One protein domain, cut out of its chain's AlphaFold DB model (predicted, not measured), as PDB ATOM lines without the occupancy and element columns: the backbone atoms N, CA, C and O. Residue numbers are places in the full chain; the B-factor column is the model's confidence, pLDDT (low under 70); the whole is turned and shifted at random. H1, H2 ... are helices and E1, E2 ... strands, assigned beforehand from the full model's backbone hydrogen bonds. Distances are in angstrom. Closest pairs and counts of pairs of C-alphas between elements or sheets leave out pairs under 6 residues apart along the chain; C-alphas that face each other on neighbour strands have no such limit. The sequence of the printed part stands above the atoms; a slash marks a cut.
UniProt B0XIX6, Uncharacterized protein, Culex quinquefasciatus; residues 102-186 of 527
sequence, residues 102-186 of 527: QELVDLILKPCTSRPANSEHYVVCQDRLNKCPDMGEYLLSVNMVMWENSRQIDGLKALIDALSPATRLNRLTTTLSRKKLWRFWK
ATOM      1  N   GLN A 102      97.872 127.768 104.534       40.44
ATOM      2  CA  GLN A 102      98.900 126.744 104.400       40.44
ATOM      3  C   GLN A 102      99.467 126.475 105.800       40.44
ATOM      4  O   GLN A 102     100.484 127.039 106.194       40.44
ATOM      5  N   GLU A 103      98.758 125.668 106.587       45.72
ATOM      6  CA  GLU A 103      99.255 125.172 107.871       45.72
ATOM      7  C   GLU A 103     100.294 124.086 107.598       45.72
ATOM      8  O   GLU A 103      99.987 122.930 107.302       45.72
ATOM      9  N   LEU A 104     101.559 124.488 107.620       51.25
ATOM     10  CA  LEU A 104     102.659 123.562 107.836       51.25
ATOM     11  C   LEU A 104     102.731 123.273 109.349       51.25
ATOM     12  O   LEU A 104     102.219 124.031 110.168       51.25
ATOM     13  N   VAL A 105     103.296 122.131 109.722       54.06
ATOM     14  CA  VAL A 105     103.302 121.623 111.101       54.06
ATOM     15  C   VAL A 105     104.755 121.390 111.491       54.06
ATOM     16  O   VAL A 105     105.466 120.698 110.758       54.06
ATOM     17  N   ASP A 106     105.191 121.957 112.618       69.94
ATOM     18  CA  ASP A 106     106.473 121.600 113.230       69.94
ATOM     19  C   ASP A 106     106.446 120.113 113.586       69.94
ATOM     20  O   ASP A 106     105.550 119.652 114.292       69.94
ATOM     21  N   LEU A 107     107.409 119.346 113.074       83.81
ATOM     22  CA  LEU A 107     107.413 117.894 113.212       83.81
ATOM     23  C   LEU A 107     108.563 117.443 114.112       83.81
ATOM     24  O   LEU A 107     109.731 117.589 113.759       83.81
ATOM     25  N   ILE A 108     108.240 116.846 115.256       90.69
ATOM     26  CA  ILE A 108     109.225 116.186 116.114       90.69
ATOM     27  C   ILE A 108     109.454 114.761 115.596       90.69
ATOM     28  O   ILE A 108     108.529 113.952 115.527       90.69
ATOM     29  N   LEU A 109     110.695 114.443 115.228       93.06
ATOM     30  CA  LEU A 109     111.099 113.164 114.648       93.06
ATOM     31  C   LEU A 109     112.303 112.567 115.372       93.06
ATOM     32  O   LEU A 109     113.318 113.226 115.570       93.06
ATOM     33  N   LYS A 110     112.248 111.264 115.653       93.50
ATOM     34  CA  LYS A 110     113.424 110.468 116.026       93.50
ATOM     35  C   LYS A 110     113.775 109.521 114.873       93.50
ATOM     36  O   LYS A 110     113.110 108.495 114.712       93.50
ATOM     37  N   PRO A 111     114.767 109.851 114.027       93.94
ATOM     38  CA  PRO A 111     115.131 108.996 112.905       93.94
ATOM     39  C   PRO A 111     115.745 107.685 113.408       93.94
ATOM     40  O   PRO A 111     116.386 107.652 114.456       93.94
ATOM     41  N   CYS A 112     115.618 106.608 112.629       91.44
ATOM     42  CA  CYS A 112     116.212 105.301 112.955       91.44
ATOM     43  C   CYS A 112     117.754 105.303 113.017       91.44
ATOM     44  O   CYS A 112     118.358 104.332 113.464       91.44
ATOM     45  N   THR A 113     118.391 106.383 112.560       92.00
ATOM     46  CA  THR A 113     119.829 106.627 112.711       92.00
ATOM     47  C   THR A 113     120.201 107.148 114.100       92.00
ATOM     48  O   THR A 113     121.357 107.011 114.494       92.00
ATOM     49  N   SER A 114     119.247 107.714 114.850       93.25
ATOM     50  CA  SER A 114     119.419 108.033 116.268       93.25
ATOM     51  C   SER A 114     119.281 106.760 117.101       93.25
ATOM     52  O   SER A 114     118.489 105.866 116.788       93.25
ATOM     53  N   ARG A 115     120.076 106.648 118.168       92.88
ATOM     54  CA  ARG A 115     120.086 105.445 119.006       92.88
ATOM     55  C   ARG A 115     118.728 105.295 119.704       92.88
ATOM     56  O   ARG A 115     118.260 106.248 120.321       92.88
ATOM     57  N   PRO A 116     118.098 104.108 119.680       91.50
ATOM     58  CA  PRO A 116     116.746 103.943 120.215       91.50
ATOM     59  C   PRO A 116     116.665 104.191 121.728       91.50
ATOM     60  O   PRO A 116     115.646 104.670 122.201       91.50
ATOM     61  N   ALA A 117     117.745 103.927 122.471       93.00
ATOM     62  CA  ALA A 117     117.787 104.053 123.930       93.00
ATOM     63  C   ALA A 117     118.022 105.486 124.459       93.00
ATOM     64  O   ALA A 117     117.851 105.727 125.653       93.00
ATOM     65  N   ASN A 118     118.443 106.437 123.614       93.56
ATOM     66  CA  ASN A 118     118.673 107.819 124.053       93.56
ATOM     67  C   ASN A 118     117.404 108.677 123.879       93.56
ATOM     68  O   ASN A 118     116.468 108.293 123.177       93.56
ATOM     69  N   SER A 119     117.389 109.867 124.474       93.38
ATOM     70  CA  SER A 119     116.270 110.814 124.343       93.38
ATOM     71  C   SER A 119     116.407 111.761 123.142       93.38
ATOM     72  O   SER A 119     115.615 112.685 122.991       93.38
ATOM     73  N   GLU A 120     117.408 111.557 122.279       93.56
ATOM     74  CA  GLU A 120     117.676 112.419 121.124       93.56
ATOM     75  C   GLU A 120     116.514 112.378 120.122       93.56
ATOM     76  O   GLU A 120     116.025 111.305 119.756       93.56
ATOM     77  N   HIS A 121     116.088 113.550 119.668       93.81
ATOM     78  CA  HIS A 121     115.068 113.752 118.647       93.81
ATOM     79  C   HIS A 121     115.319 115.097 117.956       93.81
ATOM     80  O   HIS A 121     116.079 115.930 118.444       93.81
ATOM     81  N   TYR A 122     114.692 115.293 116.805       93.94
ATOM     82  CA  TYR A 122     114.897 116.436 115.930       93.94
ATOM     83  C   TYR A 122     113.570 117.156 115.737       93.94
ATOM     84  O   TYR A 122     112.571 116.525 115.398       93.94
ATOM     85  N   VAL A 123     113.566 118.472 115.926       93.06
ATOM     86  CA  VAL A 123     112.447 119.327 115.519       93.06
ATOM     87  C   VAL A 123     112.709 119.755 114.080       93.06
ATOM     88  O   VAL A 123     113.714 120.406 113.794       93.06
ATOM     89  N   VAL A 124     111.841 119.348 113.162       91.00
ATOM     90  CA  VAL A 124     111.914 119.717 111.749       91.00
ATOM     91  C   VAL A 124     110.875 120.797 111.487       91.00
ATOM     92  O   VAL A 124     109.677 120.520 111.440       91.00
ATOM     93  N   CYS A 125     111.353 122.025 111.308       89.31
ATOM     94  CA  CYS A 125     110.531 123.171 110.940       89.31
ATOM     95  C   CYS A 125     110.533 123.324 109.415       89.31
ATOM     96  O   CYS A 125     111.597 123.471 108.808       89.31
ATOM     97  N   GLN A 126     109.356 123.297 108.794       83.50
ATOM     98  CA  GLN A 126     109.196 123.616 107.377       83.50
ATOM     99  C   GLN A 126     108.455 124.948 107.252       83.50
ATOM    100  O   GLN A 126     107.266 125.017 107.543       83.50
ATOM    101  N   ASP A 127     109.189 125.970 106.802       80.31
ATOM    102  CA  ASP A 127     108.784 127.378 106.711       80.31
ATOM    103  C   ASP A 127     108.384 128.036 108.047       80.31
ATOM    104  O   ASP A 127     108.018 127.392 109.027       80.31
ATOM    105  N   ARG A 128     108.532 129.367 108.123       55.53
ATOM    106  CA  ARG A 128     108.209 130.139 109.333       55.53
ATOM    107  C   ARG A 128     106.698 130.159 109.534       55.53
ATOM    108  O   ARG A 128     106.001 130.947 108.897       55.53
ATOM    109  N   LEU A 129     106.207 129.301 110.415       56.50
ATOM    110  CA  LEU A 129     104.783 129.182 110.671       56.50
ATOM    111  C   LEU A 129     104.260 130.207 111.662       56.50
ATOM    112  O   LEU A 129     104.846 130.485 112.710       56.50
ATOM    113  N   ASN A 130     103.090 130.726 111.302       57.62
ATOM    114  CA  ASN A 130     102.195 131.415 112.208       57.62
ATOM    115  C   ASN A 130     101.726 130.461 113.314       57.62
ATOM    116  O   ASN A 130     101.588 129.259 113.109       57.62
ATOM    117  N   LYS A 131     101.484 131.039 114.493       63.12
ATOM    118  CA  LYS A 131     101.108 130.364 115.742       63.12
ATOM    119  C   LYS A 131     100.009 129.315 115.514       63.12
ATOM    120  O   LYS A 131      98.861 129.686 115.281       63.12
ATOM    121  N   CYS A 132     100.351 128.031 115.630       67.56
ATOM    122  CA  CYS A 132      99.362 126.958 115.691       67.56
ATOM    123  C   CYS A 132      98.718 126.960 117.092       67.56
ATOM    124  O   CYS A 132      99.446 126.813 118.081       67.56
ATOM    125  N   PRO A 133      97.391 127.156 117.217       72.62
ATOM    126  CA  PRO A 133      96.717 127.190 118.516       72.62
ATOM    127  C   PRO A 133      96.778 125.845 119.261       72.62
ATOM    128  O   PRO A 133      96.711 125.836 120.488       72.62
ATOM    129  N   ASP A 134      97.015 124.742 118.546       84.69
ATOM    130  CA  ASP A 134      96.970 123.379 119.093       84.69
ATOM    131  C   ASP A 134      98.364 122.794 119.401       84.69
ATOM    132  O   ASP A 134      98.524 121.593 119.625       84.69
ATOM    133  N   MET A 135      99.402 123.640 119.468       83.81
ATOM    134  CA  MET A 135     100.778 123.202 119.748       83.81
ATOM    135  C   MET A 135     100.905 122.458 121.089       83.81
ATOM    136  O   MET A 135     101.709 121.536 121.215       83.81
ATOM    137  N   GLY A 136     100.094 122.819 122.089       86.62
ATOM    138  CA  GLY A 136     100.091 122.151 123.394       86.62
ATOM    139  C   GLY A 136      99.656 120.685 123.317       86.62
ATOM    140  O   GLY A 136     100.330 119.817 123.871       86.62
ATOM    141  N   GLU A 137      98.570 120.393 122.596       87.12
ATOM    142  CA  GLU A 137      98.093 119.018 122.396       87.12
ATOM    143  C   GLU A 137      99.070 118.213 121.535       87.12
ATOM    144  O   GLU A 137      99.356 117.055 121.845       87.12
ATOM    145  N   TYR A 138      99.657 118.840 120.510       86.62
ATOM    146  CA  TYR A 138     100.686 118.207 119.688       86.62
ATOM    147  C   TYR A 138     101.903 117.787 120.524       86.62
ATOM    148  O   TYR A 138     102.277 116.615 120.507       86.62
ATOM    149  N   LEU A 139     102.478 118.700 121.313       88.81
ATOM    150  CA  LEU A 139     103.635 118.409 122.165       88.81
ATOM    151  C   LEU A 139     103.337 117.321 123.204       88.81
ATOM    152  O   LEU A 139     104.167 116.437 123.418       88.81
ATOM    153  N   LEU A 140     102.148 117.345 123.814       85.62
ATOM    154  CA  LEU A 140     101.708 116.287 124.728       85.62
ATOM    155  C   LEU A 140     101.607 114.939 124.011       85.62
ATOM    156  O   LEU A 140     102.136 113.949 124.510       85.62
ATOM    157  N   SER A 141     100.993 114.906 122.826       86.00
ATOM    158  CA  SER A 141     100.839 113.678 122.045       86.00
ATOM    159  C   SER A 141     102.179 113.102 121.594       86.00
ATOM    160  O   SER A 141     102.376 111.897 121.687       86.00
ATOM    161  N   VAL A 142     103.135 113.937 121.175       85.75
ATOM    162  CA  VAL A 142     104.481 113.493 120.795       85.75
ATOM    163  C   VAL A 142     105.221 112.943 122.004       85.75
ATOM    164  O   VAL A 142     105.825 111.879 121.901       85.75
ATOM    165  N   ASN A 143     105.168 113.633 123.144       85.38
ATOM    166  CA  ASN A 143     105.824 113.169 124.364       85.38
ATOM    167  C   ASN A 143     105.219 111.851 124.849       85.38
ATOM    168  O   ASN A 143     105.968 110.933 125.171       85.38
ATOM    169  N   MET A 144     103.890 111.717 124.822       81.75
ATOM    170  CA  MET A 144     103.220 110.447 125.094       81.75
ATOM    171  C   MET A 144     103.632 109.382 124.089       81.75
ATOM    172  O   MET A 144     104.083 108.330 124.489       81.75
ATOM    173  N   VAL A 145     103.586 109.637 122.784       81.38
ATOM    174  CA  VAL A 145     103.999 108.664 121.763       81.38
ATOM    175  C   VAL A 145     105.462 108.268 121.936       81.38
ATOM    176  O   VAL A 145     105.777 107.105 121.749       81.38
ATOM    177  N   MET A 146     106.365 109.171 122.298       78.00
ATOM    178  CA  MET A 146     107.784 108.858 122.501       78.00
ATOM    179  C   MET A 146     108.048 108.106 123.813       78.00
ATOM    180  O   MET A 146     108.997 107.325 123.879       78.00
ATOM    181  N   TRP A 147     107.223 108.333 124.836       75.38
ATOM    182  CA  TRP A 147     107.334 107.708 126.154       75.38
ATOM    183  C   TRP A 147     106.560 106.384 126.250       75.38
ATOM    184  O   TRP A 147     107.106 105.359 126.656       75.38
ATOM    185  N   GLU A 148     105.290 106.401 125.847       66.75
ATOM    186  CA  GLU A 148     104.341 105.284 125.836       66.75
ATOM    187  C   GLU A 148     104.563 104.324 124.674       66.75
ATOM    188  O   GLU A 148     104.415 103.117 124.880       66.75
ATOM    189  N   ASN A 149     104.980 104.793 123.480       62.50
ATOM    190  CA  ASN A 149     105.651 103.855 122.585       62.50
ATOM    191  C   ASN A 149     107.007 103.622 123.198       62.50
ATOM    192  O   ASN A 149     107.966 104.343 122.936       62.50
ATOM    193  N   SER A 150     107.020 102.568 123.992       67.75
ATOM    194  CA  SER A 150     108.092 101.850 124.634       67.75
ATOM    195  C   SER A 150     109.420 101.796 123.894       67.75
ATOM    196  O   SER A 150     110.331 101.248 124.452       67.75
ATOM    197  N   ARG A 151     109.632 102.363 122.708       80.62
ATOM    198  CA  ARG A 151     110.884 102.344 121.947       80.62
ATOM    199  C   ARG A 151     112.110 102.760 122.749       80.62
ATOM    200  O   ARG A 151     113.142 102.114 122.592       80.62
ATOM    201  N   GLN A 152     112.026 103.784 123.604       88.06
ATOM    202  CA  GLN A 152     113.163 104.116 124.471       88.06
ATOM    203  C   GLN A 152     113.352 103.056 125.560       88.06
ATOM    204  O   GLN A 152     114.463 102.574 125.762       88.06
ATOM    205  N   ILE A 153     112.262 102.637 126.203       89.25
ATOM    206  CA  ILE A 153     112.254 101.581 127.224       89.25
ATOM    207  C   ILE A 153     112.711 100.230 126.643       89.25
ATOM    208  O   ILE A 153     113.458  99.510 127.286       89.25
ATOM    209  N   ASP A 154     112.323  99.898 125.423       89.31
ATOM    210  CA  ASP A 154     112.615  98.687 124.668       89.31
ATOM    211  C   ASP A 154     114.037  98.749 124.133       89.31
ATOM    212  O   ASP A 154     114.749  97.754 124.175       89.31
ATOM    213  N   GLY A 155     114.496  99.929 123.705       90.25
ATOM    214  CA  GLY A 155     115.897 100.187 123.399       90.25
ATOM    215  C   GLY A 155     116.788  99.980 124.624       90.25
ATOM    216  O   GLY A 155     117.851  99.372 124.503       90.25
ATOM    217  N   LEU A 156     116.352 100.432 125.804       92.50
ATOM    218  CA  LEU A 156     117.041 100.202 127.077       92.50
ATOM    219  C   LEU A 156     116.977  98.731 127.509       92.50
ATOM    220  O   LEU A 156     118.009  98.167 127.859       92.50
ATOM    221  N   LYS A 157     115.811  98.079 127.431       92.38
ATOM    222  CA  LYS A 157     115.644  96.645 127.724       92.38
ATOM    223  C   LYS A 157     116.534  95.801 126.834       92.38
ATOM    224  O   LYS A 157     117.292  94.984 127.331       92.38
ATOM    225  N   ALA A 158     116.519  96.053 125.532       89.69
ATOM    226  CA  ALA A 158     117.332  95.298 124.603       89.69
ATOM    227  C   ALA A 158     118.838  95.597 124.792       89.69
ATOM    228  O   ALA A 158     119.666  94.734 124.503       89.69
ATOM    229  N   LEU A 159     119.218  96.773 125.320       92.12
ATOM    230  CA  LEU A 159     120.599  97.056 125.728       92.12
ATOM    231  C   LEU A 159     120.988  96.226 126.954       92.12
ATOM    232  O   LEU A 159     122.057  95.624 126.953       92.12
ATOM    233  N   ILE A 160     120.116  96.151 127.961       93.50
ATOM    234  CA  ILE A 160     120.301  95.303 129.148       93.50
ATOM    235  C   ILE A 160     120.402  93.830 128.735       93.50
ATOM    236  O   ILE A 160     121.333  93.136 129.144       93.50
ATOM    237  N   ASP A 161     119.512  93.370 127.857       90.75
ATOM    238  CA  ASP A 161     119.531  92.009 127.331       90.75
ATOM    239  C   ASP A 161     120.829  91.726 126.571       90.75
ATOM    240  O   ASP A 161     121.384  90.640 126.709       90.75
ATOM    241  N   ALA A 162     121.348  92.691 125.806       88.69
ATOM    242  CA  ALA A 162     122.613  92.558 125.085       88.69
ATOM    243  C   ALA A 162     123.848  92.534 126.005       88.69
ATOM    244  O   ALA A 162     124.875  91.985 125.611       88.69
ATOM    245  N   LEU A 163     123.760  93.108 127.209       88.94
ATOM    246  CA  LEU A 163     124.799  92.998 128.239       88.94
ATOM    247  C   LEU A 163     124.761  91.642 128.959       88.94
ATOM    248  O   LEU A 163     125.763  91.237 129.547       88.94
ATOM    249  N   SER A 164     123.632  90.928 128.907       92.44
ATOM    250  CA  SER A 164     123.529  89.590 129.481       92.44
ATOM    251  C   SER A 164     124.426  88.603 128.715       92.44
ATOM    252  O   SER A 164     124.269  88.454 127.498       92.44
ATOM    253  N   PRO A 165     125.319  87.854 129.395       86.56
ATOM    254  CA  PRO A 165     126.220  86.885 128.759       86.56
ATOM    255  C   PRO A 165     125.498  85.807 127.933       86.56
ATOM    256  O   PRO A 165     126.085  85.204 127.035       86.56
ATOM    257  N   ALA A 166     124.222  85.556 128.239       85.75
ATOM    258  CA  ALA A 166     123.392  84.565 127.563       85.75
ATOM    259  C   ALA A 166     122.894  85.026 126.180       85.75
ATOM    260  O   ALA A 166     122.495  84.204 125.348       85.75
ATOM    261  N   THR A 167     122.916  86.328 125.897       79.56
ATOM    262  CA  THR A 167     122.345  86.877 124.668       79.56
ATOM    263  C   THR A 167     123.416  86.975 123.591       79.56
ATOM    264  O   THR A 167     124.068  87.998 123.400       79.56
ATOM    265  N   ARG A 168     123.590  85.900 122.816       69.62
ATOM    266  CA  ARG A 168     124.365  85.985 121.571       69.62
ATOM    267  C   ARG A 168     123.619  86.872 120.573       69.62
ATOM    268  O   ARG A 168     122.595  86.473 120.020       69.62
ATOM    269  N   LEU A 169     124.144  88.074 120.343       72.69
ATOM    270  CA  LEU A 169     123.609  89.013 119.363       72.69
ATOM    271  C   LEU A 169     123.681  88.404 117.953       72.69
ATOM    272  O   LEU A 169     124.749  87.994 117.487       72.69
ATOM    273  N   ASN A 170     122.548  88.365 117.251       73.50
ATOM    274  CA  ASN A 170     122.486  87.823 115.899       73.50
ATOM    275  C   ASN A 170     123.077  88.831 114.893       73.50
ATOM    276  O   ASN A 170     122.382  89.695 114.370       73.50
ATOM    277  N   ARG A 171     124.383  88.737 114.608       63.91
ATOM    278  CA  ARG A 171     125.099  89.644 113.680       63.91
ATOM    279  C   ARG A 171     124.513  89.690 112.258       63.91
ATOM    280  O   ARG A 171     124.800  90.621 111.508       63.91
ATOM    281  N   LEU A 172     123.713  88.702 111.856       61.53
ATOM    282  CA  LEU A 172     123.138  88.642 110.510       61.53
ATOM    283  C   LEU A 172     122.056  89.708 110.284       61.53
ATOM    284  O   LEU A 172     121.978  90.272 109.192       61.53
ATOM    285  N   THR A 173     121.267  90.055 111.304       72.12
ATOM    286  CA  THR A 173     120.151  91.005 111.148       72.12
ATOM    287  C   THR A 173     120.636  92.441 110.946       72.12
ATOM    288  O   THR A 173     120.103  93.155 110.096       72.12
ATOM    289  N   THR A 174     121.716  92.840 111.625       73.31
ATOM    290  CA  THR A 174     122.294  94.192 111.524       73.31
ATOM    291  C   THR A 174     122.885  94.483 110.145       73.31
ATOM    292  O   THR A 174     122.776  95.596 109.629       73.31
ATOM    293  N   THR A 175     123.480  93.483 109.493       78.56
ATOM    294  CA  THR A 175     124.016  93.657 108.132       78.56
ATOM    295  C   THR A 175     122.909  93.778 107.082       78.56
ATOM    296  O   THR A 175     123.050  94.561 106.136       78.56
ATOM    297  N   LEU A 176     121.794  93.057 107.255       81.56
ATOM    298  CA  LEU A 176     120.642  93.125 106.356       81.56
ATOM    299  C   LEU A 176     119.912  94.468 106.476       81.56
ATOM    300  O   LEU A 176     119.643  95.104 105.453       81.56
ATOM    301  N   SER A 177     119.632  94.925 107.701       84.69
ATOM    302  CA  SER A 177     118.963  96.209 107.945       84.69
ATOM    303  C   SER A 177     119.794  97.380 107.421       84.69
ATOM    304  O   SER A 177     119.270  98.230 106.699       84.69
ATOM    305  N   ARG A 178     121.116  97.367 107.641       84.00
ATOM    306  CA  ARG A 178     122.029  98.385 107.099       84.00
ATOM    307  C   ARG A 178     121.998  98.449 105.572       84.00
ATOM    308  O   ARG A 178     121.927  99.537 105.008       84.00
ATOM    309  N   LYS A 179     122.027  97.299 104.884       84.94
ATOM    310  CA  LYS A 179     121.950  97.253 103.410       84.94
ATOM    311  C   LYS A 179     120.611  97.780 102.888       84.94
ATOM    312  O   LYS A 179     120.610  98.499 101.890       84.94
ATOM    313  N   LYS A 180     119.493  97.447 103.545       89.12
ATOM    314  CA  LYS A 180     118.163  97.969 103.189       89.12
ATOM    315  C   LYS A 180     118.091  99.487 103.362       89.12
ATOM    316  O   LYS A 180     117.690 100.168 102.425       89.12
ATOM    317  N   LEU A 181     118.558 100.011 104.498       85.06
ATOM    318  CA  LEU A 181     118.598 101.452 104.756       85.06
ATOM    319  C   LEU A 181     119.463 102.176 103.719       85.06
ATOM    320  O   LEU A 181     119.000 103.109 103.079       85.06
ATOM    321  N   TRP A 182     120.676 101.709 103.447       90.44
ATOM    322  CA  TRP A 182     121.523 102.333 102.426       90.44
ATOM    323  C   TRP A 182     120.871 102.397 101.040       90.44
ATOM    324  O   TRP A 182     120.965 103.428 100.378       90.44
ATOM    325  N   ARG A 183     120.162 101.338 100.624       89.06
ATOM    326  CA  ARG A 183     119.399 101.338  99.365       89.06
ATOM    327  C   ARG A 183     118.238 102.329  99.396       89.06
ATOM    328  O   ARG A 183     118.085 103.083  98.440       89.06
ATOM    329  N   PHE A 184     117.462 102.348 100.479       90.69
ATOM    330  CA  PHE A 184     116.328 103.262 100.648       90.69
ATOM    331  C   PHE A 184     116.767 104.729 100.565       90.69
ATOM    332  O   PHE A 184     116.192 105.513  99.818       90.69
ATOM    333  N   TRP A 185     117.854 105.073 101.257       91.75
ATOM    334  CA  TRP A 185     118.418 106.425 101.285       91.75
ATOM    335  C   TRP A 185     119.300 106.747 100.064       91.75
ATOM    336  O   TRP A 185     119.864 107.835  99.991       91.75
ATOM    337  N   LYS A 186     119.439 105.817  99.105       93.06
ATOM    338  CA  LYS A 186     120.301 105.936  97.913       93.06
ATOM    339  C   LYS A 186     121.748 106.336  98.245       93.06
ATOM    340  O   LYS A 186     122.404 107.039  97.477       93.06
TER     341      LYS A 186
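This is residues 102 to 186 of the 527 residues of an uncharacterized protein of Culex quinquefasciatus (UniProt B0XIX6). Two helices, H1 and H2, follow each other nearly end to end in a row along the longest axis, and a long looped hairpin of two short strands, E1 and E2, runs beside H1. After H2 the chain turns back into H3, whose residues 171 to 180 stick out free of the rest. The printed part has 85 residues with two named strands, antiparallel in the order E1 - E2, and then three named helices; the class is mostly helix. The whole is loose, with a radius of gyration of the C-alphas of 17.2 A, and flat, spanning 53 by 31 by 14 A.

E1, residues 107 to 109, and E2, residues 122 to 124, form an antiparallel hairpin at 150 degrees. N 109 and O 122 are 2.8 A apart, and N 107 and O 124 3.0 A, both within hydrogen-bond range. H1, residues 135 to 148, comes closest to E1 at the C-alphas of Val 142 and Ile 108, 7.2 A apart. H1 and H2, residues 151 to 163, are close but not clearly touching; their closest C-alphas, of Met 146 and Gln 152, are 7.4 A apart. They run the same way at a shallow tilt of 25 degrees. H3, residues 171 to 184, is apart from H1, H2 and both strands. In H1 and H2 every O i to N i+4 pair is within hydrogen-bond range; in H3, 9 of 10 are.

E1 begins at C-alpha 107 (107.413, 117.894, 113.212). H1 measures 19.3 A from first to last C-alpha, H2 17.9 A and H3 20.8 A, ending at C-alpha 184 (116.328, 103.262, 100.648).

The farthest C-alphas, of Gln 102 and Pro 165, are 54.1 A apart. The printed part has no cut. The link from E1 to E2 is long, with 12 residues. Residues 102 to 106, 128 to 132, 148 to 150, 168 and 171 to 172 have pLDDT under 70.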